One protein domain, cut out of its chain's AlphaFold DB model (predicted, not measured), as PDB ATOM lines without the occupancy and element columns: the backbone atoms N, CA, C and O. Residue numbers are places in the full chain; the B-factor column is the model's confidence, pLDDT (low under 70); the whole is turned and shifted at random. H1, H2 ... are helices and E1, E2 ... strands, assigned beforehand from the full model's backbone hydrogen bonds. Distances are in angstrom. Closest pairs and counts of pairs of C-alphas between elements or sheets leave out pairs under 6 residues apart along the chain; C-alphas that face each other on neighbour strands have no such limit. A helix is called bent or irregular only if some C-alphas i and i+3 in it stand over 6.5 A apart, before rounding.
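This is residues 3 to 51 and 103 to 255 of the 256 residues of an uncharacterized protein of Mesorhizobium hungaricum (UniProt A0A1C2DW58). A long sheet of eight strands is curled like part of a barrel and bent back on itself, E10, E9, E6, E5 and E2 facing E13 and E12, with E1 as the hinge. A smaller sheet, E3, E4, E7, E8 and E11, covers one end of it as a partial sandwich with strands crossed at 55 degrees, and the short helix H1 grazes both sheets. The printed part has 202 residues, with thirteen named strands and one named helix in the order E1 to E6, H1, E7 to E13; the class is mostly strand. The whole is only just loose, close to compact, with a radius of gyration of the C-alphas of 20.1 A; it is a rod spanning 69 by 32 by 26 A.

Find C-alpha 3 at (-35.297, -17.801, 40.106), where E1 begins, residues 3 to 9. E2 runs from 16 to 29 over 40.9 A, then E3 takes 31 to 33. After the cut look for E4 at 103 to 108, E5 at 115 to 129, 41.9 A long, and E6 at 137 to 149, 40.0 A. H1 is 153 to 159, 9.7 A. Next come E7, 163 to 167, E8, 172 to 178, E9, 183 to 190, E10, 198 to 200, and E11, 207 to 214. E12, 221 to 236, bends by 63 degrees at residue 229. E13, 241 to 254, spans 40.3 A and ends at C-alpha 254, (-19.911, -40.621, 38.226).

Start with the larger sheet, twisted, in the order E10, E9, E6, E5, E2, E1, E13, E12, all antiparallel. In the hairpin of E1 and E2, N 6 and O 19 are 2.9 A apart, within hydrogen-bond range; between the neighbours E1 and E13, N 3 and O 246 are within hydrogen-bond range at 3.0 A. In the hairpin of E5 and E6, look at N 121 and O 145, 2.9 A. The smaller sheet runs E3, E4, E7, E8, E11, also all antiparallel; N 106 and O 164 of E4 and E7 are 2.8 A apart. Between the sheets, the closest C-alphas of E11 and E12 are Leu 210 and Gly 226, 6.7 A. In H1, 2 of 3 O i to N i+4 pairs are within range.

The C-alphas farthest apart, Pro 133 and Gly 218, are 70.5 A apart. Residues 52 to 102 are not printed, and C-alphas 51 and 103 are 13.7 A apart across the cut. Of the links printed whole, none is long. Residues 34 to 51 hold no named element. Mean pLDDT of the printed part is 90.9, and Glu 112 alone is under 70.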
ATOM      1  N   LYS A   3     -34.886 -19.116  40.608       97.62
ATOM      2  CA  LYS A   3     -35.297 -17.801  40.106       97.62
ATOM      3  C   LYS A   3     -36.790 -17.587  40.282       97.62
ATOM      4  O   LYS A   3     -37.573 -18.511  40.050       97.62
ATOM      5  N   GLY A   4     -37.178 -16.368  40.636       97.25
ATOM      6  CA  GLY A   4     -38.577 -15.995  40.807       97.25
ATOM      7  C   GLY A   4     -38.754 -14.522  41.137       97.25
ATOM      8  O   GLY A   4     -37.780 -13.821  41.398       97.25
ATOM      9  N   SER A   5     -39.998 -14.059  41.130       97.25
ATOM     10  CA  SER A   5     -40.341 -12.688  41.501       97.25
ATOM     11  C   SER A   5     -41.702 -12.648  42.182       97.25
ATOM     12  O   SER A   5     -42.627 -13.328  41.737       97.25
ATOM     13  N   GLY A   6     -41.843 -11.827  43.215       96.31
ATOM     14  CA  GLY A   6     -43.098 -11.598  43.924       96.31
ATOM     15  C   GLY A   6     -43.336 -10.117  44.158       96.31
ATOM     16  O   GLY A   6     -42.386  -9.361  44.347       96.31
ATOM     17  N   ARG A   7     -44.601  -9.695  44.155       95.00
ATOM     18  CA  ARG A   7     -45.004  -8.326  44.493       95.00
ATOM     19  C   ARG A   7     -46.188  -8.366  45.445       95.00
ATOM     20  O   ARG A   7     -47.148  -9.089  45.203       95.00
ATOM     21  N   HIS A   8     -46.128  -7.547  46.480       94.06
ATOM     22  CA  HIS A   8     -47.218  -7.303  47.403       94.06
ATOM     23  C   HIS A   8     -47.609  -5.823  47.343       94.06
ATOM     24  O   HIS A   8     -46.752  -4.947  47.238       94.06
ATOM     25  N   VAL A   9     -48.908  -5.541  47.351       93.12
ATOM     26  CA  VAL A   9     -49.462  -4.182  47.364       93.12
ATOM     27  C   VAL A   9     -50.348  -4.081  48.593       93.12
ATOM     28  O   VAL A   9     -51.244  -4.907  48.764       93.12
ATOM     29  N   LEU A  10     -50.088  -3.092  49.447       89.81
ATOM     30  CA  LEU A  10     -50.853  -2.899  50.672       89.81
ATOM     31  C   LEU A  10     -52.263  -2.355  50.376       89.81
ATOM     32  O   LEU A  10     -52.497  -1.766  49.315       89.81
ATOM     33  N   PRO A  11     -53.217  -2.490  51.318       91.06
ATOM     34  CA  PRO A  11     -54.601  -2.045  51.125       91.06
ATOM     35  C   PRO A  11     -54.759  -0.561  50.764       91.06
ATOM     36  O   PRO A  11     -55.721  -0.198  50.089       91.06
ATOM     37  N   ASN A  12     -53.810   0.297  51.164       88.56
ATOM     38  CA  ASN A  12     -53.810   1.720  50.813       88.56
ATOM     39  C   ASN A  12     -53.471   1.998  49.336       88.56
ATOM     40  O   ASN A  12     -53.597   3.138  48.898       88.56
ATOM     41  N   LYS A  13     -53.058   0.976  48.569       88.94
ATOM     42  CA  LYS A  13     -52.692   1.021  47.140       88.94
ATOM     43  C   LYS A  13     -51.505   1.927  46.790       88.94
ATOM     44  O   LYS A  13     -51.174   2.050  45.613       88.94
ATOM     45  N   VAL A  14     -50.862   2.535  47.785       89.19
ATOM     46  CA  VAL A  14     -49.683   3.394  47.614       89.19
ATOM     47  C   VAL A  14     -48.429   2.619  47.973       89.19
ATOM     48  O   VAL A  14     -47.464   2.615  47.210       89.19
ATOM     49  N   GLU A  15     -48.453   1.930  49.109       91.38
ATOM     50  CA  GLU A  15     -47.321   1.139  49.553       91.38
ATOM     51  C   GLU A  15     -47.308  -0.214  48.857       91.38
ATOM     52  O   GLU A  15     -48.328  -0.893  48.685       91.38
ATOM     53  N   TRP A  16     -46.122  -0.608  48.430       93.38
ATOM     54  CA  TRP A  16     -45.906  -1.885  47.780       93.38
ATOM     55  C   TRP A  16     -44.465  -2.320  47.962       93.38
ATOM     56  O   TRP A  16     -43.562  -1.512  48.174       93.38
ATOM     57  N   SER A  17     -44.255  -3.615  47.818       93.69
ATOM     58  CA  SER A  17     -42.956  -4.258  47.896       93.69
ATOM     59  C   SER A  17     -42.849  -5.312  46.804       93.69
ATOM     60  O   SER A  17     -43.825  -5.951  46.409       93.69
ATOM     61  N   ARG A  18     -41.651  -5.471  46.263       95.44
ATOM     62  CA  ARG A  18     -41.293  -6.465  45.262       95.44
ATOM     63  C   ARG A  18     -39.998  -7.127  45.692       95.44
ATOM     64  O   ARG A  18     -39.114  -6.465  46.228       95.44
ATOM     65  N   LEU A  19     -39.905  -8.416  45.411       97.00
ATOM     66  CA  LEU A  19     -38.716  -9.218  45.606       97.00
ATOM     67  C   LEU A  19     -38.426  -9.984  44.317       97.00
ATOM     68  O   LEU A  19     -39.272 -10.753  43.863       97.00
ATOM     69  N   ASP A  20     -37.241  -9.784  43.757       97.88
ATOM     70  CA  ASP A  20     -36.681 -10.556  42.654       97.88
ATOM     71  C   ASP A  20     -35.575 -11.461  43.210       97.88
ATOM     72  O   ASP A  20     -34.663 -11.016  43.905       97.88
ATOM     73  N   VAL A  21     -35.690 -12.761  42.953       97.75
ATOM     74  CA  VAL A  21     -34.890 -13.801  43.607       97.75
ATOM     75  C   VAL A  21     -33.938 -14.432  42.610       97.75
ATOM     76  O   VAL A  21     -34.369 -14.941  41.571       97.75
ATOM     77  N   GLU A  22     -32.661 -14.492  42.979       98.00
ATOM     78  CA  GLU A  22     -31.647 -15.247  42.255       98.00
ATOM     79  C   GLU A  22     -30.709 -15.962  43.230       98.00
ATOM     80  O   GLU A  22     -29.930 -15.356  43.966       98.00
ATOM     81  N   ARG A  23     -30.782 -17.299  43.245       97.38
ATOM     82  CA  ARG A  23     -30.010 -18.119  44.187       97.38
ATOM     83  C   ARG A  23     -29.401 -19.327  43.509       97.38
ATOM     84  O   ARG A  23     -30.001 -19.954  42.631       97.38
ATOM     85  N   LYS A  24     -28.195 -19.703  43.921       97.38
ATOM     86  CA  LYS A  24     -27.455 -20.806  43.302       97.38
ATOM     87  C   LYS A  24     -26.898 -21.757  44.351       97.38
ATOM     88  O   LYS A  24     -26.227 -21.336  45.283       97.38
ATOM     89  N   LEU A  25     -27.173 -23.037  44.128       95.81
ATOM     90  CA  LEU A  25     -26.612 -24.187  44.828       95.81
ATOM     91  C   LEU A  25     -25.676 -24.889  43.839       95.81
ATOM     92  O   LEU A  25     -26.129 -25.273  42.759       95.81
ATOM     93  N   ASN A  26     -24.390 -24.988  44.169       96.50
ATOM     94  CA  ASN A  26     -23.389 -25.716  43.395       96.50
ATOM     95  C   ASN A  26     -22.621 -26.635  44.344       96.50
ATOM     96  O   ASN A  26     -21.790 -26.150  45.110       96.50
ATOM     97  N   VAL A  27     -22.951 -27.924  44.332       95.31
ATOM     98  CA  VAL A  27     -22.501 -28.887  45.340       95.31
ATOM     99  C   VAL A  27     -22.132 -30.198  44.664       95.31
ATOM    100  O   VAL A  27     -22.832 -30.654  43.763       95.31
ATOM    101  N   THR A  28     -21.035 -30.783  45.125       95.69
ATOM    102  CA  THR A  28     -20.631 -32.159  44.842       95.69
ATOM    103  C   THR A  28     -20.961 -32.998  46.062       95.69
ATOM    104  O   THR A  28     -20.584 -32.617  47.168       95.69
ATOM    105  N   PHE A  29     -21.655 -34.115  45.859       95.38
ATOM    106  CA  PHE A  29     -21.993 -35.052  46.924       95.38
ATOM    107  C   PHE A  29     -21.126 -36.299  46.805       95.38
ATOM    108  O   PHE A  29     -21.072 -36.915  45.740       95.38
ATOM    109  N   ALA A  30     -20.485 -36.692  47.901       94.81
ATOM    110  CA  ALA A  30     -19.914 -38.021  48.016       94.81
ATOM    111  C   ALA A  30     -21.066 -38.993  48.279       94.81
ATOM    112  O   ALA A  30     -21.771 -38.859  49.280       94.81
ATOM    113  N   MET A  31     -21.287 -39.944  47.373       93.75
ATOM    114  CA  MET A  31     -22.410 -40.876  47.464       93.75
ATOM    115  C   MET A  31     -21.933 -42.311  47.687       93.75
ATOM    116  O   MET A  31     -20.829 -42.683  47.292       93.75
ATOM    117  N   GLU A  32     -22.775 -43.117  48.317       93.06
ATOM    118  CA  GLU A  32     -22.572 -44.545  48.537       93.06
ATOM    119  C   GLU A  32     -23.822 -45.327  48.143       93.06
ATOM    120  O   GLU A  32     -24.938 -44.807  48.196       93.06
ATOM    121  N   LEU A  33     -23.629 -46.571  47.709       92.06
ATOM    122  CA  LEU A  33     -24.740 -47.450  47.373       92.06
ATOM    123  C   LEU A  33     -25.430 -47.903  48.666       92.06
ATOM    124  O   LEU A  33     -24.801 -48.487  49.545       92.06
ATOM    125  N   SER A  34     -26.729 -47.649  48.763       88.75
ATOM    126  CA  SER A  34     -27.561 -48.087  49.876       88.75
ATOM    127  C   SER A  34     -27.748 -49.603  49.855       88.75
ATOM    128  O   SER A  34     -27.908 -50.209  48.796       88.75
ATOM    129  N   ALA A  35     -27.822 -50.203  51.045       82.69
ATOM    130  CA  ALA A  35     -28.240 -51.594  51.211       82.69
ATOM    131  C   ALA A  35     -29.719 -51.820  50.836       82.69
ATOM    132  O   ALA A  35     -30.129 -52.951  50.595       82.69
ATOM    133  N   ILE A  36     -30.529 -50.756  50.777       79.75
ATOM    134  CA  ILE A  36     -31.924 -50.827  50.334       79.75
ATOM    135  C   ILE A  36     -31.930 -50.810  48.803       79.75
ATOM    136  O   ILE A  36     -31.684 -49.772  48.190       79.75
ATOM    137  N   ASN A  37     -32.218 -51.951  48.179       81.50
ATOM    138  CA  ASN A  37     -32.200 -52.146  46.720       81.50
ATOM    139  C   ASN A  37     -33.465 -52.831  46.166       81.50
ATOM    140  O   ASN A  37     -33.676 -52.866  44.957       81.50
ATOM    141  N   THR A  38     -34.347 -53.317  47.038       82.62
ATOM    142  CA  THR A  38     -35.654 -53.882  46.661       82.62
ATOM    143  C   THR A  38     -36.672 -52.817  46.258       82.62
ATOM    144  O   THR A  38     -37.706 -53.138  45.673       82.62
ATOM    145  N   ALA A  39     -36.385 -51.554  46.584       86.88
ATOM    146  CA  ALA A  39     -37.319 -50.444  46.544       86.88
ATOM    147  C   ALA A  39     -36.676 -49.153  46.038       86.88
ATOM    148  O   ALA A  39     -35.558 -48.847  46.453       86.88
ATOM    149  N   PRO A  40     -37.375 -48.336  45.233       90.75
ATOM    150  CA  PRO A  40     -36.909 -46.993  44.938       90.75
ATOM    151  C   PRO A  40     -37.109 -46.072  46.151       90.75
ATOM    152  O   PRO A  40     -38.220 -45.947  46.672       90.75
ATOM    153  N   VAL A  41     -36.041 -45.397  46.584       91.50
ATOM    154  CA  VAL A  41     -36.105 -44.396  47.670       91.50
ATOM    155  C   VAL A  41     -36.713 -43.077  47.177       91.50
ATOM    156  O   VAL A  41     -37.459 -42.412  47.903       91.50
ATOM    157  N   VAL A  42     -36.431 -42.713  45.926       92.00
ATOM    158  CA  VAL A  42     -37.104 -41.641  45.186       92.00
ATOM    159  C   VAL A  42     -37.929 -42.284  44.082       92.00
ATOM    160  O   VAL A  42     -37.430 -43.150  43.368       92.00
ATOM    161  N   GLU A  43     -39.186 -41.867  43.937       93.44
ATOM    162  CA  GLU A  43     -40.090 -42.409  42.920       93.44
ATOM    163  C   GLU A  43     -39.475 -42.329  41.516       93.44
ATOM    164  O   GLU A  43     -38.985 -41.272  41.109       93.44
ATOM    165  N   VAL A  44     -39.505 -43.444  40.783       92.94
ATOM    166  CA  VAL A  44     -38.946 -43.574  39.432       92.94
ATOM    167  C   VAL A  44     -39.802 -44.527  38.600       92.94
ATOM    168  O   VAL A  44     -40.261 -45.559  39.094       92.94
ATOM    169  N   GLY A  45     -40.073 -44.173  37.346       87.62
ATOM    170  CA  GLY A  45     -40.907 -44.952  36.431       87.62
ATOM    171  C   GLY A  45     -42.310 -45.222  36.984       87.62
ATOM    172  O   GLY A  45     -42.843 -46.313  36.791       87.62
ATOM    173  N   GLY A  46     -42.870 -44.283  37.757       85.38
ATOM    174  CA  GLY A  46     -44.150 -44.448  38.459       85.38
ATOM    175  C   GLY A  46     -44.136 -45.470  39.606       85.38
ATOM    176  O   GLY A  46     -45.192 -45.820  40.129       85.38
ATOM    177  N   THR A  47     -42.962 -45.966  40.011       85.12
ATOM    178  CA  THR A  47     -42.802 -46.870  41.156       85.12
ATOM    179  C   THR A  47     -42.254 -46.091  42.346       85.12
ATOM    180  O   THR A  47     -41.204 -45.457  42.251       85.12
ATOM    181  N   SER A  48     -42.933 -46.166  43.488       86.25
ATOM    182  CA  SER A  48     -42.431 -45.664  44.772       86.25
ATOM    183  C   SER A  48     -42.377 -46.791  45.802       86.25
ATOM    184  O   SER A  48     -42.970 -47.848  45.586       86.25
ATOM    185  N   ASN A  49     -41.700 -46.565  46.932       81.88
ATOM    186  CA  ASN A  49     -41.590 -47.547  48.018       81.88
ATOM    187  C   ASN A  49     -42.956 -48.104  48.481       81.88
ATOM    188  O   ASN A  49     -43.079 -49.280  48.802       81.88
ATOM    189  N   ASN A  50     -44.010 -47.283  48.431       74.62
ATOM    190  CA  ASN A  50     -45.362 -47.681  48.845       74.62
ATOM    191  C   ASN A  50     -46.109 -48.526  47.796       74.62
ATOM    192  O   ASN A  50     -47.154 -49.088  48.106       74.62
ATOM    193  N   HIS A  51     -45.610 -48.599  46.560       70.94
ATOM    194  CA  HIS A  51     -46.258 -49.300  45.442       70.94
ATOM    195  C   HIS A  51     -45.529 -50.584  45.040       70.94
ATOM    196  O   HIS A  51     -45.807 -51.158  43.984       70.94
ATOM    197  N   PHE A 103     -33.410 -51.990  41.398       91.12
ATOM    198  CA  PHE A 103     -33.139 -50.636  41.860       91.12
ATOM    199  C   PHE A 103     -31.719 -50.508  42.392       91.12
ATOM    200  O   PHE A 103     -31.208 -51.366  43.108       91.12
ATOM    201  N   ALA A 104     -31.084 -49.392  42.061       92.31
ATOM    202  CA  ALA A 104     -29.861 -48.959  42.710       92.31
ATOM    203  C   ALA A 104     -30.118 -47.592  43.338       92.31
ATOM    204  O   ALA A 104     -30.469 -46.636  42.643       92.31
ATOM    205  N   ASN A 105     -29.982 -47.519  44.659       93.81
ATOM    206  CA  ASN A 105     -30.165 -46.290  45.414       93.81
ATOM    207  C   ASN A 105     -28.806 -45.825  45.916       93.81
ATOM    208  O   ASN A 105     -28.155 -46.546  46.664       93.81
ATOM    209  N   TRP A 106     -28.393 -44.624  45.535       94.44
ATOM    210  CA  TRP A 106     -27.237 -43.956  46.108       94.44
ATOM    211  C   TRP A 106     -27.705 -42.886  47.075       94.44
ATOM    212  O   TRP A 106     -28.550 -42.057  46.737       94.44
ATOM    213  N   THR A 107     -27.131 -42.886  48.266       94.50
ATOM    214  CA  THR A 107     -27.361 -41.873  49.295       94.50
ATOM    215  C   THR A 107     -26.070 -41.115  49.546       94.50
ATOM    216  O   THR A 107     -24.985 -41.657  49.344       94.50
ATOM    217  N   ALA A 108     -26.161 -39.849  49.948       93.38
ATOM    218  CA  ALA A 108     -24.982 -39.127  50.414       93.38
ATOM    219  C   ALA A 108     -24.325 -39.896  51.575       93.38
ATOM    220  O   ALA A 108     -25.029 -40.419  52.445       93.38
ATOM    221  N   LYS A 109     -22.989 -39.972  51.575       91.19
ATOM    222  CA  LYS A 109     -22.217 -40.580  52.663       91.19
ATOM    223  C   LYS A 109     -22.541 -39.882  53.979       91.19
ATOM    224  O   LYS A 109     -22.722 -38.667  54.011       91.19
ATOM    225  N   GLN A 110     -22.590 -40.639  55.065       81.50
ATOM    226  CA  GLN A 110     -22.741 -40.059  56.398       81.50
ATOM    227  C   GLN A 110     -21.415 -39.437  56.859       81.50
ATOM    228  O   GLN A 110     -20.355 -40.031  56.673       81.50
ATOM    229  N   GLY A 111     -21.478 -38.254  57.473       72.81
ATOM    230  CA  GLY A 111     -20.316 -37.547  58.024       72.81
ATOM    231  C   GLY A 111     -20.026 -36.195  57.367       72.81
ATOM    232  O   GLY A 111     -20.746 -35.739  56.479       72.81
ATOM    233  N   GLU A 112     -18.961 -35.539  57.833       67.56
ATOM    234  CA  GLU A 112     -18.625 -34.149  57.479       67.56
ATOM    235  C   GLU A 112     -18.191 -33.974  56.009       67.56
ATOM    236  O   GLU A 112     -18.351 -32.894  55.447       67.56
ATOM    237  N   ASP A 113     -17.756 -35.049  55.343       81.31
ATOM    238  CA  ASP A 113     -17.277 -35.026  53.950       81.31
ATOM    239  C   ASP A 113     -18.361 -35.374  52.909       81.31
ATOM    240  O   ASP A 113     -18.065 -35.622  51.737       81.31
ATOM    241  N   CYS A 114     -19.637 -35.417  53.303       93.06
ATOM    242  CA  CYS A 114     -20.720 -35.819  52.400       93.06
ATOM    243  C   CYS A 114     -20.913 -34.857  51.215       93.06
ATOM    244  O   CYS A 114     -21.459 -35.248  50.180       93.06
ATOM    245  N   ALA A 115     -20.535 -33.585  51.381       94.75
ATOM    246  CA  ALA A 115     -20.837 -32.524  50.439       94.75
ATOM    247  C   ALA A 115     -19.799 -31.400  50.484       94.75
ATOM    248  O   ALA A 115     -19.481 -30.862  51.542       94.75
ATOM    249  N   ALA A 116     -19.351 -30.975  49.307       95.69
ATOM    250  CA  ALA A 116     -18.453 -29.841  49.133       95.69
ATOM    251  C   ALA A 116     -18.998 -28.899  48.058       95.69
ATOM    252  O   ALA A 116     -19.585 -29.337  47.065       95.69
ATOM    253  N   GLY A 117     -18.812 -27.592  48.232       95.81
ATOM    254  CA  GLY A 117     -19.292 -26.609  47.266       95.81
ATOM    255  C   GLY A 117     -19.761 -25.305  47.890       95.81
ATOM    256  O   GLY A 117     -19.234 -24.847  48.899       95.81
ATOM    257  N   THR A 118     -20.725 -24.658  47.236       97.31
ATOM    258  CA  THR A 118     -21.180 -23.313  47.599       97.31
ATOM    259  C   THR A 118     -22.677 -23.122  47.401       97.31
ATOM    260  O   THR A 118     -23.276 -23.582  46.423       97.31
ATOM    261  N   ILE A 119     -23.264 -22.360  48.315       96.56
ATOM    262  CA  ILE A 119     -24.628 -21.843  48.258       96.56
ATOM    263  C   ILE A 119     -24.524 -20.325  48.226       96.56
ATOM    264  O   ILE A 119     -23.759 -19.737  48.985       96.56
ATOM    265  N   SER A 120     -25.260 -19.680  47.330       97.69
ATOM    266  CA  SER A 120     -25.216 -18.228  47.155       97.69
ATOM    267  C   SER A 120     -26.606 -17.640  46.980       97.69
ATOM    268  O   SER A 120     -27.486 -18.250  46.363       97.69
ATOM    269  N   VAL A 121     -26.771 -16.447  47.538       97.69
ATOM    270  CA  VAL A 121     -27.981 -15.628  47.494       97.69
ATOM    271  C   VAL A 121     -27.614 -14.279  46.892       97.69
ATOM    272  O   VAL A 121     -26.604 -13.696  47.283       97.69
ATOM    273  N   SER A 122     -28.427 -13.801  45.955       97.44
ATOM    274  CA  SER A 122     -28.356 -12.459  45.383       97.44
ATOM    275  C   SER A 122     -29.769 -12.025  45.010       97.44
ATOM    276  O   SER A 122     -30.174 -12.136  43.855       97.44
ATOM    277  N   ASP A 123     -30.529 -11.559  45.996       97.00
ATOM    278  CA  ASP A 123     -31.898 -11.100  45.763       97.00
ATOM    279  C   ASP A 123     -31.949  -9.568  45.741       97.00
ATOM    280  O   ASP A 123     -31.245  -8.894  46.501       97.00
ATOM    281  N   GLU A 124     -32.835  -9.026  44.915       97.25
ATOM    282  CA  GLU A 124     -33.119  -7.596  44.822       97.25
ATOM    283  C   GLU A 124     -34.523  -7.305  45.343       97.25
ATOM    284  O   GLU A 124     -35.487  -8.001  45.024       97.25
ATOM    285  N   GLY A 125     -34.646  -6.258  46.153       95.25
ATOM    286  CA  GLY A 125     -35.919  -5.794  46.670       95.25
ATOM    287  C   GLY A 125     -36.150  -4.326  46.359       95.25
ATOM    288  O   GLY A 125     -35.228  -3.507  46.363       95.25
ATOM    289  N   ALA A 126     -37.400  -3.978  46.091       94.94
ATOM    290  CA  ALA A 126     -37.799  -2.607  45.821       94.94
ATOM    291  C   ALA A 126     -39.224  -2.360  46.292       94.94
ATOM    292  O   ALA A 126     -40.046  -3.273  46.314       94.94
ATOM    293  N   GLY A 127     -39.542  -1.114  46.605       93.00
ATOM    294  CA  GLY A 127     -40.888  -0.768  47.011       93.00
ATOM    295  C   GLY A 127     -41.114   0.718  47.159       93.00
ATOM    296  O   GLY A 127     -40.255   1.538  46.837       93.00
ATOM    297  N   VAL A 128     -42.299   1.037  47.658       92.38
ATOM    298  CA  VAL A 128     -42.667   2.352  48.167       92.38
ATOM    299  C   VAL A 128     -43.204   2.145  49.573       92.38
ATOM    300  O   VAL A 128     -44.063   1.286  49.773       92.38
ATOM    301  N   ASN A 129     -42.698   2.913  50.531       88.56
ATOM    302  CA  ASN A 129     -43.184   2.915  51.905       88.56
ATOM    303  C   ASN A 129     -43.609   4.324  52.325       88.56
ATOM    304  O   ASN A 129     -43.158   5.323  51.759       88.56
ATOM    305  N   ILE A 130     -44.468   4.403  53.334       85.06
ATOM    306  CA  ILE A 130     -44.806   5.649  54.014       85.06
ATOM    307  C   ILE A 130     -44.264   5.528  55.435       85.06
ATOM    308  O   ILE A 130     -44.638   4.624  56.173       85.06
ATOM    309  N   ALA A 131     -43.374   6.439  55.824       79.50
ATOM    310  CA  ALA A 131     -42.857   6.534  57.188       79.50
ATOM    311  C   ALA A 131     -43.386   7.829  57.825       79.50
ATOM    312  O   ALA A 131     -42.704   8.856  57.736       79.50
ATOM    313  N   PRO A 132     -44.608   7.832  58.406       73.69
ATOM    314  CA  PRO A 132     -45.228   9.048  58.920       73.69
ATOM    315  C   PRO A 132     -44.291   9.809  59.872       73.69
ATOM    316  O   PRO A 132     -43.648   9.177  60.713       73.69
ATOM    317  N   PRO A 133     -44.196  11.148  59.758       77.19
ATOM    318  CA  PRO A 133     -45.028  12.044  58.941       77.19
ATOM    319  C   PRO A 133     -44.561  12.226  57.480       77.19
ATOM    320  O   PRO A 133     -45.086  13.085  56.775       77.19
ATOM    321  N   SER A 134     -43.569  11.465  57.015       79.25
ATOM    322  CA  SER A 134     -42.967  11.644  55.687       79.25
ATOM    323  C   SER A 134     -43.888  11.178  54.549       79.25
ATOM    324  O   SER A 134     -44.661  10.233  54.738       79.25
ATOM    325  N   PRO A 135     -43.796  11.793  53.351       85.62
ATOM    326  CA  PRO A 135     -44.506  11.320  52.166       85.62
ATOM    327  C   PRO A 135     -44.025   9.929  51.730       85.62
ATOM    328  O   PRO A 135     -42.970   9.456  52.156       85.62
ATOM    329  N   ALA A 136     -44.795   9.296  50.843       87.88
ATOM    330  CA  ALA A 136     -44.425   8.022  50.236       87.88
ATOM    331  C   ALA A 136     -43.070   8.133  49.518       87.88
ATOM    332  O   ALA A 136     -42.902   8.977  48.635       87.88
ATOM    333  N   ALA A 137     -42.121   7.272  49.878       90.44
ATOM    334  CA  ALA A 137     -40.770   7.279  49.335       90.44
ATOM    335  C   ALA A 137     -40.434   5.924  48.695       90.44
ATOM    336  O   ALA A 137     -40.779   4.874  49.247       90.44
ATOM    337  N   PRO A 138     -39.774   5.912  47.523       92.19
ATOM    338  CA  PRO A 138     -39.260   4.680  46.960       92.19
ATOM    339  C   PRO A 138     -38.053   4.198  47.766       92.19
ATOM    340  O   PRO A 138     -37.216   4.997  48.179       92.19
ATOM    341  N   TYR A 139     -37.923   2.885  47.902       92.56
ATOM    342  CA  TYR A 139     -36.744   2.247  48.473       92.56
ATOM    343  C   TYR A 139     -36.268   1.105  47.582       92.56
ATOM    344  O   TYR A 139     -37.033   0.517  46.806       92.56
ATOM    345  N   ARG A 140     -34.980   0.788  47.700       95.00
ATOM    346  CA  ARG A 140     -34.356  -0.382  47.084       95.00
ATOM    347  C   ARG A 140     -33.330  -0.970  48.030       95.00
ATOM    348  O   ARG A 140     -32.606  -0.228  48.698       95.00
ATOM    349  N   PHE A 141     -33.242  -2.288  48.031       94.88
ATOM    350  CA  PHE A 141     -32.209  -3.012  48.741       94.88
ATOM    351  C   PHE A 141     -31.711  -4.196  47.922       94.88
ATOM    352  O   PHE A 141     -32.400  -4.718  47.046       94.88
ATOM    353  N   HIS A 142     -30.508  -4.640  48.250       96.44
ATOM    354  CA  HIS A 142     -29.936  -5.877  47.740       96.44
ATOM    355  C   HIS A 142     -29.452  -6.712  48.915       96.44
ATOM    356  O   HIS A 142     -28.849  -6.176  49.852       96.44
ATOM    357  N   ARG A 143     -29.738  -8.017  48.877       95.25
ATOM    358  CA  ARG A 143     -29.231  -8.980  49.858       95.25
ATOM    359  C   ARG A 143     -28.355 -10.013  49.174       95.25
ATOM    360  O   ARG A 143     -28.811 -10.756  48.304       95.25
ATOM    361  N   ALA A 144     -27.103 -10.073  49.613       97.19
ATOM    362  CA  ALA A 144     -26.114 -10.996  49.083       97.19
ATOM    363  C   ALA A 144     -25.472 -11.823  50.187       97.19
ATOM    364  O   ALA A 144     -25.119 -11.305  51.246       97.19
ATOM    365  N   GLY A 145     -25.286 -13.109  49.918       97.62
ATOM    366  CA  GLY A 145     -24.719 -14.049  50.871       97.62
ATOM    367  C   GLY A 145     -24.063 -15.229  50.185       97.62
ATOM    368  O   GLY A 145     -24.411 -15.589  49.055       97.62
ATOM    369  N   LYS A 146     -23.109 -15.841  50.882       97.62
ATOM    370  CA  LYS A 146     -22.442 -17.059  50.437       97.62
ATOM    371  C   LYS A 146     -22.169 -17.955  51.636       97.62
ATOM    372  O   LYS A 146     -21.652 -17.496  52.648       97.62
ATOM    373  N   LEU A 147     -22.478 -19.231  51.473       96.69
ATOM    374  CA  LEU A 147     -22.143 -20.305  52.392       96.69
ATOM    375  C   LEU A 147     -21.267 -21.310  51.641       96.69
ATOM    376  O   LEU A 147     -21.625 -21.749  50.544       96.69
ATOM    377  N   SER A 148     -20.107 -21.632  52.203       96.69
ATOM    378  CA  SER A 148     -19.214 -22.674  51.686       96.69
ATOM    379  C   SER A 148     -19.459 -23.974  52.449       96.69
ATOM    380  O   SER A 148     -19.766 -23.923  53.636       96.69
ATOM    381  N   LEU A 149     -19.329 -25.109  51.764       94.31
ATOM    382  CA  LEU A 149     -19.403 -26.444  52.358       94.31
ATOM    383  C   LEU A 149     -18.003 -27.091  52.371       94.31
ATOM    384  O   LEU A 149     -17.277 -26.908  51.385       94.31
ATOM    385  N   PRO A 150     -17.643 -27.855  53.418       93.56
ATOM    386  CA  PRO A 150     -18.482 -28.194  54.571       93.56
ATOM    387  C   PRO A 150     -18.753 -26.988  55.490       93.56
ATOM    388  O   PRO A 150     -17.956 -26.053  55.570       93.56
ATOM    389  N   ALA A 151     -19.929 -26.991  56.116       91.50
ATOM    390  CA  ALA A 151     -20.388 -25.984  57.073       91.50
ATOM    391  C   ALA A 151     -20.533 -26.623  58.466       91.50
ATOM    392  O   ALA A 151     -20.023 -27.717  58.700       91.50
ATOM    393  N   ASP A 152     -21.218 -25.963  59.400       91.44
ATOM    394  CA  ASP A 152     -21.521 -26.568  60.698       91.44
ATOM    395  C   ASP A 152     -22.356 -27.855  60.561       91.44
ATOM    396  O   ASP A 152     -23.095 -28.051  59.593       91.44
ATOM    397  N   ALA A 153     -22.259 -28.726  61.567       89.38
ATOM    398  CA  ALA A 153     -22.877 -30.049  61.551       89.38
ATOM    399  C   ALA A 153     -24.399 -30.024  61.311       89.38
ATOM    400  O   ALA A 153     -24.918 -30.905  60.628       89.38
ATOM    401  N   ALA A 154     -25.117 -29.010  61.811       89.00
ATOM    402  CA  ALA A 154     -26.570 -28.911  61.648       89.00
ATOM    403  C   ALA A 154     -26.974 -28.534  60.212       89.00
ATOM    404  O   ALA A 154     -28.010 -28.983  59.709       89.00
ATOM    405  N   ILE A 155     -26.160 -27.726  59.530       90.62
ATOM    406  CA  ILE A 155     -26.299 -27.487  58.090       90.62
ATOM    407  C   ILE A 155     -25.922 -28.745  57.310       90.62
ATOM    408  O   ILE A 155     -26.653 -29.136  56.396       90.62
ATOM    409  N   MET A 156     -24.813 -29.393  57.670       91.56
ATOM    410  CA  MET A 156     -24.358 -30.597  56.979       91.56
ATOM    411  C   MET A 156     -25.402 -31.710  57.056       91.56
ATOM    412  O   MET A 156     -25.733 -32.277  56.024       91.56
ATOM    413  N   GLU A 157     -26.054 -31.935  58.197       88.44
ATOM    414  CA  GLU A 157     -27.132 -32.928  58.328       88.44
ATOM    415  C   GLU A 157     -28.307 -32.692  57.357       88.44
ATOM    416  O   GLU A 157     -28.971 -33.631  56.911       88.44
ATOM    417  N   GLN A 158     -28.581 -31.434  57.000       87.81
ATOM    418  CA  GLN A 158     -29.611 -31.092  56.018       87.81
ATOM    419  C   GLN A 158     -29.117 -31.310  54.588       87.81
ATOM    420  O   GLN A 158     -29.870 -31.810  53.752       87.81
ATOM    421  N   VAL A 159     -27.862 -30.955  54.307       90.12
ATOM    422  CA  VAL A 159     -27.237 -31.081  52.983       90.12
ATOM    423  C   VAL A 159     -26.887 -32.541  52.651       90.12
ATOM    424  O   VAL A 159     -26.989 -32.935  51.495       90.12
ATOM    425  N   CYS A 160     -26.567 -33.389  53.627       91.50
ATOM    426  CA  CYS A 160     -26.236 -34.809  53.436       91.50
ATOM    427  C   CYS A 160     -27.471 -35.706  53.210       91.50
ATOM    428  O   CYS A 160     -27.504 -36.857  53.636       91.50
ATOM    429  N   ARG A 161     -28.518 -35.196  52.553       90.38
ATOM    430  CA  ARG A 161     -29.768 -35.930  52.264       90.38
ATOM    431  C   ARG A 161     -30.020 -36.100  50.767       90.38
ATOM    432  O   ARG A 161     -31.154 -36.311  50.344       90.38
ATOM    433  N   ALA A 162     -28.971 -35.962  49.957       93.25
ATOM    434  CA  ALA A 162     -29.051 -36.195  48.523       93.25
ATOM    435  C   ALA A 162     -29.239 -37.686  48.231       93.25
ATOM    436  O   ALA A 162     -28.587 -38.535  48.842       93.25
ATOM    437  N   ILE A 163     -30.137 -37.987  47.295       94.81
ATOM    438  CA  ILE A 163     -30.465 -39.358  46.902       94.81
ATOM    439  C   ILE A 163     -30.567 -39.431  45.385       94.81
ATOM    440  O   ILE A 163     -31.165 -38.559  44.751       94.81
ATOM    441  N   VAL A 164     -30.012 -40.493  44.814       95.00
ATOM    442  CA  VAL A 164     -30.207 -40.877  43.417       95.00
ATOM    443  C   VAL A 164     -30.774 -42.285  43.403       95.00
ATOM    444  O   VAL A 164     -30.161 -43.208  43.926       95.00
ATOM    445  N   THR A 165     -31.937 -42.461  42.793       94.44
ATOM    446  CA  THR A 165     -32.540 -43.772  42.573       94.44
ATOM    447  C   THR A 165     -32.532 -44.070  41.086       94.44
ATOM    448  O   THR A 165     -33.042 -43.280  40.297       94.44
ATOM    449  N   VAL A 166     -31.986 -45.219  40.707       93.56
ATOM    450  CA  VAL A 166     -32.004 -45.729  39.337       93.56
ATOM    451  C   VAL A 166     -32.871 -46.971  39.268       93.56
ATOM    452  O   VAL A 166     -32.665 -47.910  40.034       93.56
ATOM    453  N   ASP A 167     -33.782 -46.998  38.302       92.19
ATOM    454  CA  ASP A 167     -34.441 -48.216  37.846       92.19
ATOM    455  C   ASP A 167     -33.678 -48.762  36.637       92.19
ATOM    456  O   ASP A 167     -33.738 -48.221  35.527       92.19
ATOM    457  N   ARG A 168     -32.932 -49.847  36.859       89.88
ATOM    458  CA  ARG A 168     -32.094 -50.471  35.829       89.88
ATOM    459  C   ARG A 168     -32.915 -51.090  34.706       89.88
ATOM    460  O   ARG A 168     -32.396 -51.239  33.605       89.88
ATOM    461  N   GLN A 169     -34.174 -51.436  34.970       88.25
ATOM    462  CA  GLN A 169     -35.050 -52.049  33.981       88.25
ATOM    463  C   GLN A 169     -35.604 -51.011  33.001       88.25
ATOM    464  O   GLN A 169     -35.633 -51.258  31.798       88.25
ATOM    465  N   SER A 170     -36.041 -49.852  33.501       90.00
ATOM    466  CA  SER A 170     -36.585 -48.778  32.660       90.00
ATOM    467  C   SER A 170     -35.521 -47.818  32.121       90.00
ATOM    468  O   SER A 170     -35.797 -47.069  31.184       90.00
ATOM    469  N   GLY A 171     -34.304 -47.836  32.676       92.12
ATOM    470  CA  GLY A 171     -33.239 -46.900  32.307       92.12
ATOM    471  C   GLY A 171     -33.552 -45.465  32.718       92.12
ATOM    472  O   GLY A 171     -33.197 -44.512  32.021       92.12
ATOM    473  N   LEU A 172     -34.241 -45.313  33.849       94.50
ATOM    474  CA  LEU A 172     -34.626 -44.028  34.414       94.50
ATOM    475  C   LEU A 172     -33.910 -43.792  35.743       94.50
ATOM    476  O   LEU A 172     -33.665 -44.721  36.515       94.50
ATOM    477  N   ALA A 173     -33.609 -42.528  36.014       94.44
ATOM    478  CA  ALA A 173     -33.065 -42.060  37.273       94.44
ATOM    479  C   ALA A 173     -33.911 -40.920  37.836       94.44
ATOM    480  O   ALA A 173     -34.268 -39.980  37.125       94.44
ATOM    481  N   SER A 174     -34.154 -40.962  39.136       95.94
ATOM    482  CA  SER A 174     -34.745 -39.865  39.887       95.94
ATOM    483  C   SER A 174     -33.755 -39.357  40.926       95.94
ATOM    484  O   SER A 174     -33.051 -40.132  41.572       95.94
ATOM    485  N   LEU A 175     -33.690 -38.039  41.082       95.38
ATOM    486  CA  LEU A 175     -32.786 -37.352  41.991       95.38
ATOM    487  C   LEU A 175     -33.596 -36.564  43.009       95.38
ATOM    488  O   LEU A 175     -34.523 -35.843  42.641       95.38
ATOM    489  N   ARG A 176     -33.191 -36.638  44.272       94.94
ATOM    490  CA  ARG A 176     -33.666 -35.782  45.355       94.94
ATOM    491  C   ARG A 176     -32.497 -34.957  45.870       94.94
ATOM    492  O   ARG A 176     -31.479 -35.502  46.287       94.94
ATOM    493  N   ILE A 177     -32.655 -33.641  45.828       92.62
ATOM    494  CA  ILE A 177     -31.618 -32.666  46.162       92.62
ATOM    495  C   ILE A 177     -32.056 -31.896  47.414       92.62
ATOM    496  O   ILE A 177     -33.136 -31.291  47.409       92.62
ATOM    497  N   PRO A 178     -31.238 -31.868  48.477       88.69
ATOM    498  CA  PRO A 178     -31.539 -31.111  49.679       88.69
ATOM    499  C   PRO A 178     -31.273 -29.633  49.421       88.69
ATOM    500  O   PRO A 178     -30.143 -29.186  49.248       88.69
ATOM    501  N   ALA A 179     -32.356 -28.873  49.336       84.62
ATOM    502  CA  ALA A 179     -32.316 -27.470  48.943       84.62
ATOM    503  C   ALA A 179     -33.344 -26.634  49.713       84.62
ATOM    504  O   ALA A 179     -33.717 -25.558  49.266       84.62
ATOM    505  N   GLY A 180     -33.902 -27.140  50.809       85.81
ATOM    506  CA  GLY A 180     -34.883 -26.437  51.633       85.81
ATOM    507  C   GLY A 180     -34.257 -25.910  52.914       85.81
ATOM    508  O   GLY A 180     -33.420 -26.583  53.501       85.81
ATOM    509  N   ALA A 181     -34.675 -24.717  53.334       84.25
ATOM    510  CA  ALA A 181     -34.389 -24.105  54.633       84.25
ATOM    511  C   ALA A 181     -32.909 -23.980  55.057       84.25
ATOM    512  O   ALA A 181     -32.655 -23.582  56.188       84.25
ATOM    513  N   ILE A 182     -31.939 -24.227  54.166       92.12
ATOM    514  CA  ILE A 182     -30.512 -24.050  54.472       92.12
ATOM    515  C   ILE A 182     -30.241 -22.560  54.745       92.12
ATOM    516  O   ILE A 182     -30.426 -21.756  53.825       92.12
ATOM    517  N   PRO A 183     -29.829 -22.165  55.961       94.12
ATOM    518  CA  PRO A 183     -29.619 -20.764  56.294       94.12
ATOM    519  C   PRO A 183     -28.355 -20.240  55.609       94.12
ATOM    520  O   PRO A 183     -27.270 -20.796  55.762       94.12
ATOM    521  N   VAL A 184     -28.484 -19.150  54.857       95.69
ATOM    522  CA  VAL A 184     -27.360 -18.458  54.226       95.69
ATOM    523  C   VAL A 184     -27.236 -17.084  54.862       95.69
ATOM    524  O   VAL A 184     -28.134 -16.253  54.726       95.69
ATOM    525  N   ALA A 185     -26.111 -16.838  55.535       96.06
ATOM    526  CA  ALA A 185     -25.791 -15.519  56.065       96.06
ATOM    527  C   ALA A 185     -25.714 -14.496  54.922       96.06
ATOM    528  O   ALA A 185     -25.060 -14.739  53.901       96.06
ATOM    529  N   VAL A 186     -26.376 -13.353  55.094       96.31
ATOM    530  CA  VAL A 186     -26.473 -12.296  54.084       96.31
ATOM    531  C   VAL A 186     -26.034 -10.950  54.641       96.31
ATOM    532  O   VAL A 186     -26.129 -10.674  55.834       96.31
ATOM    533  N   ARG A 187     -25.573 -10.086  53.741       94.94
ATOM    534  CA  ARG A 187     -25.404  -8.656  53.981       94.94
ATOM    535  C   ARG A 187     -26.472  -7.904  53.207       94.94
ATOM    536  O   ARG A 187     -26.670  -8.158  52.019       94.94
ATOM    537  N   LEU A 188     -27.129  -6.980  53.896       93.44
ATOM    538  CA  LEU A 188     -28.078  -6.048  53.308       93.44
ATOM    539  C   LEU A 188     -27.347  -4.774  52.892       93.44
ATOM    540  O   LEU A 188     -26.524  -4.244  53.636       93.44
ATOM    541  N   SER A 189     -27.667  -4.281  51.705       92.19
ATOM    542  CA  SER A 189     -27.236  -2.974  51.217       92.19
ATOM    543  C   SER A 189     -28.440  -2.183  50.710       92.19
ATOM    544  O   SER A 189     -29.440  -2.767  50.292       92.19
ATOM    545  N   GLY A 190     -28.358  -0.853  50.762       90.06
ATOM    546  CA  GLY A 190     -29.477   0.033  50.440       90.06
ATOM    547  C   GLY A 190     -30.451   0.224  51.607       90.06
ATOM    548  O   GLY A 190     -30.089   0.082  52.774       90.06
ATOM    549  N   GLN A 191     -31.688   0.587  51.283       84.56
ATOM    550  CA  GLN A 191     -32.750   0.885  52.244       84.56
ATOM    551  C   GLN A 191     -33.611  -0.361  52.463       84.56
ATOM    552  O   GLN A 191     -34.675  -0.515  51.866       84.56
ATOM    553  N   ALA A 192     -33.115  -1.277  53.293       75.31
ATOM    554  CA  ALA A 192     -33.868  -2.444  53.735       75.31
ATOM    555  C   ALA A 192     -34.542  -2.137  55.080       75.31
ATOM    556  O   ALA A 192     -33.864  -1.824  56.055       75.31
ATOM    557  N   PHE A 193     -35.868  -2.253  55.162       77.38
ATOM    558  CA  PHE A 193     -36.618  -2.089  56.417       77.38
ATOM    559  C   PHE A 193     -36.644  -3.391  57.231       77.38
ATOM    560  O   PHE A 193     -37.694  -3.846  57.670       77.38
ATOM    561  N   THR A 194     -35.483  -4.031  57.373       82.25
ATOM    562  CA  THR A 194     -35.320  -5.290  58.102       82.25
ATOM    563  C   THR A 194     -33.909  -5.409  58.672       82.25
ATOM    564  O   THR A 194     -32.972  -4.777  58.185       82.25
ATOM    565  N   ASN A 195     -33.754  -6.255  59.687       85.12
ATOM    566  CA  ASN A 195     -32.482  -6.649  60.286       85.12
ATOM    567  C   ASN A 195     -32.095  -8.102  59.940       85.12
ATOM    568  O   ASN A 195     -31.339  -8.724  60.683       85.12
ATOM    569  N   GLU A 196     -32.611  -8.649  58.831       88.62
ATOM    570  CA  GLU A 196     -32.252  -9.978  58.315       88.62
ATOM    571  C   GLU A 196     -30.722 -10.139  58.188       88.62
ATOM    572  O   GLU A 196     -30.082  -9.521  57.337       88.62
ATOM    573  N   THR A 197     -30.133 -11.011  59.012       92.12
ATOM    574  CA  THR A 197     -28.709 -11.400  58.931       92.12
ATOM    575  C   THR A 197     -28.501 -12.738  58.222       92.12
ATOM    576  O   THR A 197     -27.390 -13.071  57.811       92.12
ATOM    577  N   SER A 198     -29.571 -13.514  58.057       93.88
ATOM    578  CA  SER A 198     -29.582 -14.811  57.390       93.88
ATOM    579  C   SER A 198     -30.936 -15.035  56.733       93.88
ATOM    580  O   SER A 198     -31.964 -14.602  57.256       93.88
ATOM    581  N   VAL A 199     -30.938 -15.712  55.587       94.19
ATOM    582  CA  VAL A 199     -32.158 -16.098  54.872       94.19
ATOM    583  C   VAL A 199     -32.087 -17.576  54.487       94.19
ATOM    584  O   VAL A 199     -31.015 -18.057  54.113       94.19
ATOM    585  N   PRO A 200     -33.203 -18.324  54.539       94.25
ATOM    586  CA  PRO A 200     -33.220 -19.707  54.067       94.25
ATOM    587  C   PRO A 200     -32.974 -19.717  52.561       94.25
ATOM    588  O   PRO A 200     -33.565 -18.889  51.886       94.25
ATOM    589  N   PHE A 201     -32.194 -20.646  51.998       94.62
ATOM    590  CA  PHE A 201     -31.973 -20.761  50.545       94.62
ATOM    591  C   PHE A 201     -33.288 -20.906  49.758       94.62
ATOM    592  O   PHE A 201     -33.419 -20.370  48.654       94.62
ATOM    593  N   ARG A 202     -34.280 -21.571  50.356       94.50
ATOM    594  CA  ARG A 202     -35.635 -21.775  49.836       94.50
ATOM    595  C   ARG A 202     -36.588 -22.085  50.987       94.50
ATOM    596  O   ARG A 202     -36.215 -22.818  51.902       94.50
ATOM    597  N   GLU A 203     -37.810 -21.588  50.907       91.75
ATOM    598  CA  GLU A 203     -38.911 -21.884  51.826       91.75
ATOM    599  C   GLU A 203     -39.886 -22.901  51.210       91.75
ATOM    600  O   GLU A 203     -39.970 -23.053  49.985       91.75
ATOM    601  N   GLY A 204     -40.651 -23.586  52.062       79.69
ATOM    602  CA  GLY A 204     -41.611 -24.613  51.652       79.69
ATOM    603  C   GLY A 204     -41.040 -26.029  51.742       79.69
ATOM    604  O   GLY A 204     -40.380 -26.372  52.723       79.69
ATOM    605  N   GLN A 205     -41.334 -26.874  50.744       72.00
ATOM    606  CA  GLN A 205     -40.887 -28.273  50.723       72.00
ATOM    607  C   GLN A 205     -39.368 -28.379  50.929       72.00
ATOM    608  O   GLN A 205     -38.602 -27.588  50.382       72.00
ATOM    609  N   LYS A 206     -38.922 -29.364  51.722       76.75
ATOM    610  CA  LYS A 206     -37.508 -29.491  52.120       76.75
ATOM    611  C   LYS A 206     -36.590 -29.919  50.972       76.75
ATOM    612  O   LYS A 206     -35.416 -29.558  50.948       76.75
ATOM    613  N   GLU A 207     -37.124 -30.597  49.961       88.25
ATOM    614  CA  GLU A 207     -36.339 -31.255  48.908       88.25
ATOM    615  C   GLU A 207     -36.749 -30.770  47.510       88.25
ATOM    616  O   GLU A 207     -37.821 -30.187  47.335       88.25
ATOM    617  N   LEU A 208     -35.852 -30.904  46.535       91.94
ATOM    618  CA  LEU A 208     -36.135 -30.727  45.112       91.94
ATOM    619  C   LEU A 208     -36.005 -32.087  44.443       91.94
ATOM    620  O   LEU A 208     -34.945 -32.701  44.530       91.94
ATOM    621  N   GLU A 209     -37.051 -32.531  43.759       93.69
ATOM    622  CA  GLU A 209     -37.026 -33.802  43.041       93.69
ATOM    623  C   GLU A 209     -37.018 -33.576  41.529       93.69
ATOM    624  O   GLU A 209     -37.843 -32.841  40.985       93.69
ATOM    625  N   LEU A 210     -36.080 -34.228  40.848       94.06
ATOM    626  CA  LEU A 210     -36.100 -34.420  39.402       94.06
ATOM    627  C   LEU A 210     -36.387 -35.883  39.145       94.06
ATOM    628  O   LEU A 210     -35.571 -36.733  39.487       94.06
ATOM    629  N   ARG A 211     -37.535 -36.173  38.550       94.25
ATOM    630  CA  ARG A 211     -37.965 -37.549  38.319       94.25
ATOM    631  C   ARG A 211     -37.700 -37.974  36.887       94.25
ATOM    632  O   ARG A 211     -37.646 -37.127  35.993       94.25
ATOM    633  N   ASP A 212     -37.538 -39.275  36.695       94.75
ATOM    634  CA  ASP A 212     -37.587 -39.941  35.390       94.75
ATOM    635  C   ASP A 212     -36.624 -39.358  34.346       94.75
ATOM    636  O   ASP A 212     -36.934 -39.205  33.163       94.75
ATOM    637  N   GLN A 213     -35.417 -39.015  34.792       94.69
ATOM    638  CA  GLN A 213     -34.330 -38.617  33.915       94.69
ATOM    639  C   GLN A 213     -33.830 -39.848  33.165       94.69
ATOM    640  O   GLN A 213     -33.495 -40.861  33.775       94.69
ATOM    641  N   LYS A 214     -33.757 -39.766  31.836       93.19
ATOM    642  CA  LYS A 214     -33.202 -40.860  31.034       93.19
ATOM    643  C   LYS A 214     -31.724 -41.041  31.352       93.19
ATOM    644  O   LYS A 214     -30.965 -40.072  31.334       93.19
ATOM    645  N   ILE A 215     -31.323 -42.283  31.580       91.81
ATOM    646  CA  ILE A 215     -29.924 -42.684  31.690       91.81
ATOM    647  C   ILE A 215     -29.649 -43.836  30.729       91.81
ATOM    648  O   ILE A 215     -30.566 -44.498  30.252       91.81
ATOM    649  N   GLU A 216     -28.376 -44.090  30.454       85.25
ATOM    650  CA  GLU A 216     -27.961 -45.290  29.737       85.25
ATOM    651  C   GLU A 216     -27.565 -46.368  30.756       85.25
ATOM    652  O   GLU A 216     -26.540 -46.214  31.432       85.25
ATOM    653  N   PRO A 217     -28.354 -47.450  30.895       70.38
ATOM    654  CA  PRO A 217     -28.017 -48.542  31.798       70.38
ATOM    655  C   PRO A 217     -26.634 -49.116  31.462       70.38
ATOM    656  O   PRO A 217     -26.340 -49.410  30.307       70.38
ATOM    657  N   GLY A 218     -25.776 -49.272  32.471       73.31
ATOM    658  CA  GLY A 218     -24.446 -49.873  32.321       73.31
ATOM    659  C   GLY A 218     -23.307 -48.898  32.013       73.31
ATOM    660  O   GLY A 218     -22.144 -49.285  32.125       73.31
ATOM    661  N   LYS A 219     -23.590 -47.626  31.697       84.75
ATOM    662  CA  LYS A 219     -22.550 -46.588  31.771       84.75
ATOM    663  C   LYS A 219     -22.217 -46.306  33.231       84.75
ATOM    664  O   LYS A 219     -23.079 -46.459  34.081       84.75
ATOM    665  N   LYS A 220     -20.978 -45.878  33.498       87.38
ATOM    666  CA  LYS A 220     -20.514 -45.422  34.822       87.38
ATOM    667  C   LYS A 220     -20.726 -43.926  35.061       87.38
ATOM    668  O   LYS A 220     -20.545 -43.454  36.172       87.38
ATOM    669  N   SER A 221     -21.083 -43.153  34.037       91.69
ATOM    670  CA  SER A 221     -21.363 -41.728  34.200       91.69
ATOM    671  C   SER A 221     -22.577 -41.310  33.393       91.69
ATOM    672  O   SER A 221     -22.787 -41.772  32.270       91.69
ATOM    673  N   TRP A 222     -23.379 -40.447  34.001       92.88
ATOM    674  CA  TRP A 222     -24.584 -39.876  33.427       92.88
ATOM    675  C   TRP A 222     -24.691 -38.411  33.836       92.88
ATOM    676  O   TRP A 222     -24.184 -37.993  34.874       92.88
ATOM    677  N   GLN A 223     -25.332 -37.611  32.995       93.56
ATOM    678  CA  GLN A 223     -25.558 -36.198  33.256       93.56
ATOM    679  C   GLN A 223     -26.907 -35.782  32.696       93.56
ATOM    680  O   GLN A 223     -27.428 -36.407  31.771       93.56
ATOM    681  N   GLY A 224     -27.449 -34.694  33.219       92.94
ATOM    682  CA  GLY A 224     -28.732 -34.200  32.766       92.94
ATOM    683  C   GLY A 224     -29.013 -32.779  33.206       92.94
ATOM    684  O   GLY A 224     -28.279 -32.158  33.979       92.94
ATOM    685  N   ALA A 225     -30.120 -32.266  32.687       94.62
ATOM    686  CA  ALA A 225     -30.665 -30.984  33.070       94.62
ATOM    687  C   ALA A 225     -32.186 -31.081  33.156       94.62
ATOM    688  O   ALA A 225     -32.825 -31.748  32.345       94.62
ATOM    689  N   GLY A 226     -32.763 -30.388  34.129       94.31
ATOM    690  CA  GLY A 226     -34.195 -30.394  34.380       94.31
ATOM    691  C   GLY A 226     -34.679 -29.074  34.959       94.31
ATOM    692  O   GLY A 226     -33.895 -28.224  35.397       94.31
ATOM    693  N   ARG A 227     -36.000 -28.892  34.948       94.69
ATOM    694  CA  ARG A 227     -36.661 -27.724  35.531       94.69
ATOM    695  C   ARG A 227     -37.785 -28.156  36.459       94.69
ATOM    696  O   ARG A 227     -38.531 -29.073  36.140       94.69
ATOM    697  N   ILE A 228     -37.922 -27.448  37.572       93.44
ATOM    698  CA  ILE A 228     -39.006 -27.617  38.542       93.44
ATOM    699  C   ILE A 228     -39.759 -26.292  38.571       93.44
ATOM    700  O   ILE A 228     -39.227 -25.291  39.049       93.44
ATOM    701  N   ALA A 229     -40.964 -26.264  37.999       91.75
ATOM    702  CA  ALA A 229     -41.734 -25.027  37.850       91.75
ATOM    703  C   ALA A 229     -42.110 -24.419  39.212       91.75
ATOM    704  O   ALA A 229     -41.897 -23.230  39.430       91.75
ATOM    705  N   ASN A 230     -42.574 -25.262  40.137       91.44
ATOM    706  CA  ASN A 230     -42.990 -24.875  41.482       91.44
ATOM    707  C   ASN A 230     -41.970 -25.392  42.497       91.44
ATOM    708  O   ASN A 230     -42.218 -26.360  43.210       91.44
ATOM    709  N   ALA A 231     -40.785 -24.783  42.515       92.50
ATOM    710  CA  ALA A 231     -39.717 -25.217  43.406       92.50
ATOM    711  C   ALA A 231     -39.981 -24.814  44.863       92.50
ATOM    712  O   ALA A 231     -39.457 -25.462  45.761       92.50
ATOM    713  N   GLY A 232     -40.786 -23.779  45.108       93.44
ATOM    714  CA  GLY A 232     -41.151 -23.301  46.440       93.44
ATOM    715  C   GLY A 232     -41.291 -21.786  46.446       93.44
ATOM    716  O   GLY A 232     -41.659 -21.189  45.431       93.44
ATOM    717  N   SER A 233     -40.952 -21.162  47.569       94.88
ATOM    718  CA  SER A 233     -40.953 -19.707  47.697       94.88
ATOM    719  C   SER A 233     -39.710 -19.182  48.400       94.88
ATOM    720  O   SER A 233     -38.892 -19.931  48.934       94.88
ATOM    721  N   VAL A 234     -39.564 -17.867  48.366       94.69
ATOM    722  CA  VAL A 234     -38.606 -17.101  49.152       94.69
ATOM    723  C   VAL A 234     -39.313 -15.837  49.607       94.69
ATOM    724  O   VAL A 234     -39.954 -15.176  48.787       94.69
ATOM    725  N   SER A 235     -39.164 -15.469  50.873       93.19
ATOM    726  CA  SER A 235     -39.798 -14.275  51.409       93.19
ATOM    727  C   SER A 235     -38.811 -13.189  51.832       93.19
ATOM    728  O   SER A 235     -37.584 -13.363  51.844       93.19
ATOM    729  N   HIS A 236     -39.371 -12.021  52.121       88.81
ATOM    730  CA  HIS A 236     -38.700 -10.894  52.743       88.81
ATOM    731  C   HIS A 236     -39.579 -10.300  53.844       88.81
ATOM    732  O   HIS A 236     -40.808 -10.247  53.706       88.81
ATOM    733  N   ASN A 237     -38.929  -9.825  54.908       82.94
ATOM    734  CA  ASN A 237     -39.537  -9.162  56.052       82.94
ATOM    735  C   ASN A 237     -40.665 -10.028  56.633       82.94
ATOM    736  O   ASN A 237     -41.849  -9.695  56.550       82.94
ATOM    737  N   SER A 238     -40.270 -11.208  57.121       77.94
ATOM    738  CA  SER A 238     -41.142 -12.185  57.791       77.94
ATOM    739  C   SER A 238     -42.378 -12.604  56.982       77.94
ATOM    740  O   SER A 238     -43.458 -12.775  57.541       77.94
ATOM    741  N   GLY A 239     -42.246 -12.755  55.661       82.06
ATOM    742  CA  GLY A 239     -43.359 -13.180  54.802       82.06
ATOM    743  C   GLY A 239     -44.212 -12.049  54.228       82.06
ATOM    744  O   GLY A 239     -45.147 -12.331  53.482       82.06
ATOM    745  N   SER A 240     -43.899 -10.779  54.514       83.31
ATOM    746  CA  SER A 240     -44.653  -9.635  53.964       83.31
ATOM    747  C   SER A 240     -44.652  -9.599  52.431       83.31
ATOM    748  O   SER A 240     -45.611  -9.160  51.803       83.31
ATOM    749  N   THR A 241     -43.567 -10.076  51.819       90.38
ATOM    750  CA  THR A 241     -43.438 -10.231  50.370       90.38
ATOM    751  C   THR A 241     -42.902 -11.613  50.082       90.38
ATOM    752  O   THR A 241     -41.812 -11.951  50.536       90.38
ATOM    753  N   THR A 242     -43.640 -12.381  49.289       94.19
ATOM    754  CA  THR A 242     -43.273 -13.750  48.927       94.19
ATOM    755  C   THR A 242     -43.100 -13.850  47.422       94.19
ATOM    756  O   THR A 242     -43.997 -13.496  46.657       94.19
ATOM    757  N   ALA A 243     -41.943 -14.343  46.997       96.12
ATOM    758  CA  ALA A 243     -41.625 -14.641  45.613       96.12
ATOM    759  C   ALA A 243     -41.716 -16.159  45.382       96.12
ATOM    760  O   ALA A 243     -40.905 -16.903  45.946       96.12
ATOM    761  N   PRO A 244     -42.674 -16.652  44.576       95.81
ATOM    762  CA  PRO A 244     -42.637 -18.032  44.107       95.81
ATOM    763  C   PRO A 244     -41.414 -18.228  43.207       95.81
ATOM    764  O   PRO A 244     -41.085 -17.358  42.398       95.81
ATOM    765  N   VAL A 245     -40.738 -19.368  43.343       96.00
ATOM    766  CA  VAL A 245     -39.509 -19.668  42.599       96.00
ATOM    767  C   VAL A 245     -39.629 -20.949  41.787       96.00
ATOM    768  O   VAL A 245     -40.230 -21.936  42.209       96.00
ATOM    769  N   SER A 246     -38.966 -20.940  40.635       95.81
ATOM    770  CA  SER A 246     -38.684 -22.120  39.823       95.81
ATOM    771  C   SER A 246     -37.219 -22.525  39.980       95.81
ATOM    772  O   SER A 246     -36.361 -21.683  40.262       95.81
ATOM    773  N   ALA A 247     -36.917 -23.808  39.783       95.56
ATOM    774  CA  ALA A 247     -35.553 -24.319  39.775       95.56
ATOM    775  C   ALA A 247     -35.135 -24.743  38.367       95.56
ATOM    776  O   ALA A 247     -35.858 -25.468  37.689       95.56
ATOM    777  N   ALA A 248     -33.935 -24.343  37.960       96.69
ATOM    778  CA  ALA A 248     -33.180 -24.987  36.894       96.69
ATOM    779  C   ALA A 248     -32.046 -25.792  37.532       96.69
ATOM    780  O   ALA A 248     -31.286 -25.259  38.349       96.69
ATOM    781  N   VAL A 249     -31.937 -27.065  37.181       96.00
ATOM    782  CA  VAL A 249     -30.968 -27.985  37.767       96.00
ATOM    783  C   VAL A 249     -30.167 -28.634  36.653       96.00
ATOM    784  O   VAL A 249     -30.732 -29.107  35.674       96.00
ATOM    785  N   THR A 250     -28.858 -28.667  36.834       96.25
ATOM    786  CA  THR A 250     -27.910 -29.429  36.021       96.25
ATOM    787  C   THR A 250     -27.186 -30.375  36.956       96.25
ATOM    788  O   THR A 250     -26.813 -29.961  38.056       96.25
ATOM    789  N   TRP A 251     -26.995 -31.621  36.549       95.12
ATOM    790  CA  TRP A 251     -26.395 -32.640  37.398       95.12
ATOM    791  C   TRP A 251     -25.494 -33.563  36.580       95.12
ATOM    792  O   TRP A 251     -25.695 -33.750  35.379       95.12
ATOM    793  N   GLN A 252     -24.504 -34.133  37.257       95.00
ATOM    794  CA  GLN A 252     -23.627 -35.174  36.747       95.00
ATOM    795  C   GLN A 252     -23.430 -36.196  37.863       95.00
ATOM    796  O   GLN A 252     -23.264 -35.831  39.025       95.00
ATOM    797  N   PHE A 253     -23.459 -37.467  37.496       93.12
ATOM    798  CA  PHE A 253     -23.144 -38.586  38.358       93.12
ATOM    799  C   PHE A 253     -21.988 -39.371  37.742       93.12
ATOM    800  O   PHE A 253     -21.932 -39.574  36.522       93.12
ATOM    801  N   VAL A 254     -21.061 -39.797  38.591       92.38
ATOM    802  CA  VAL A 254     -19.911 -40.621  38.226       92.38
ATOM    803  C   VAL A 254     -19.814 -41.739  39.257       92.38
ATOM    804  O   VAL A 254     -19.766 -41.476  40.455       92.38
ATOM    805  N   GLN A 255     -19.836 -42.974  38.775       85.12
ATOM    806  CA  GLN A 255     -19.606 -44.186  39.540       85.12
ATOM    807  C   GLN A 255     -18.139 -44.588  39.393       85.12
ATOM    808  O   GLN A 255     -17.677 -44.788  38.265       85.12
TER     809      GLN A 255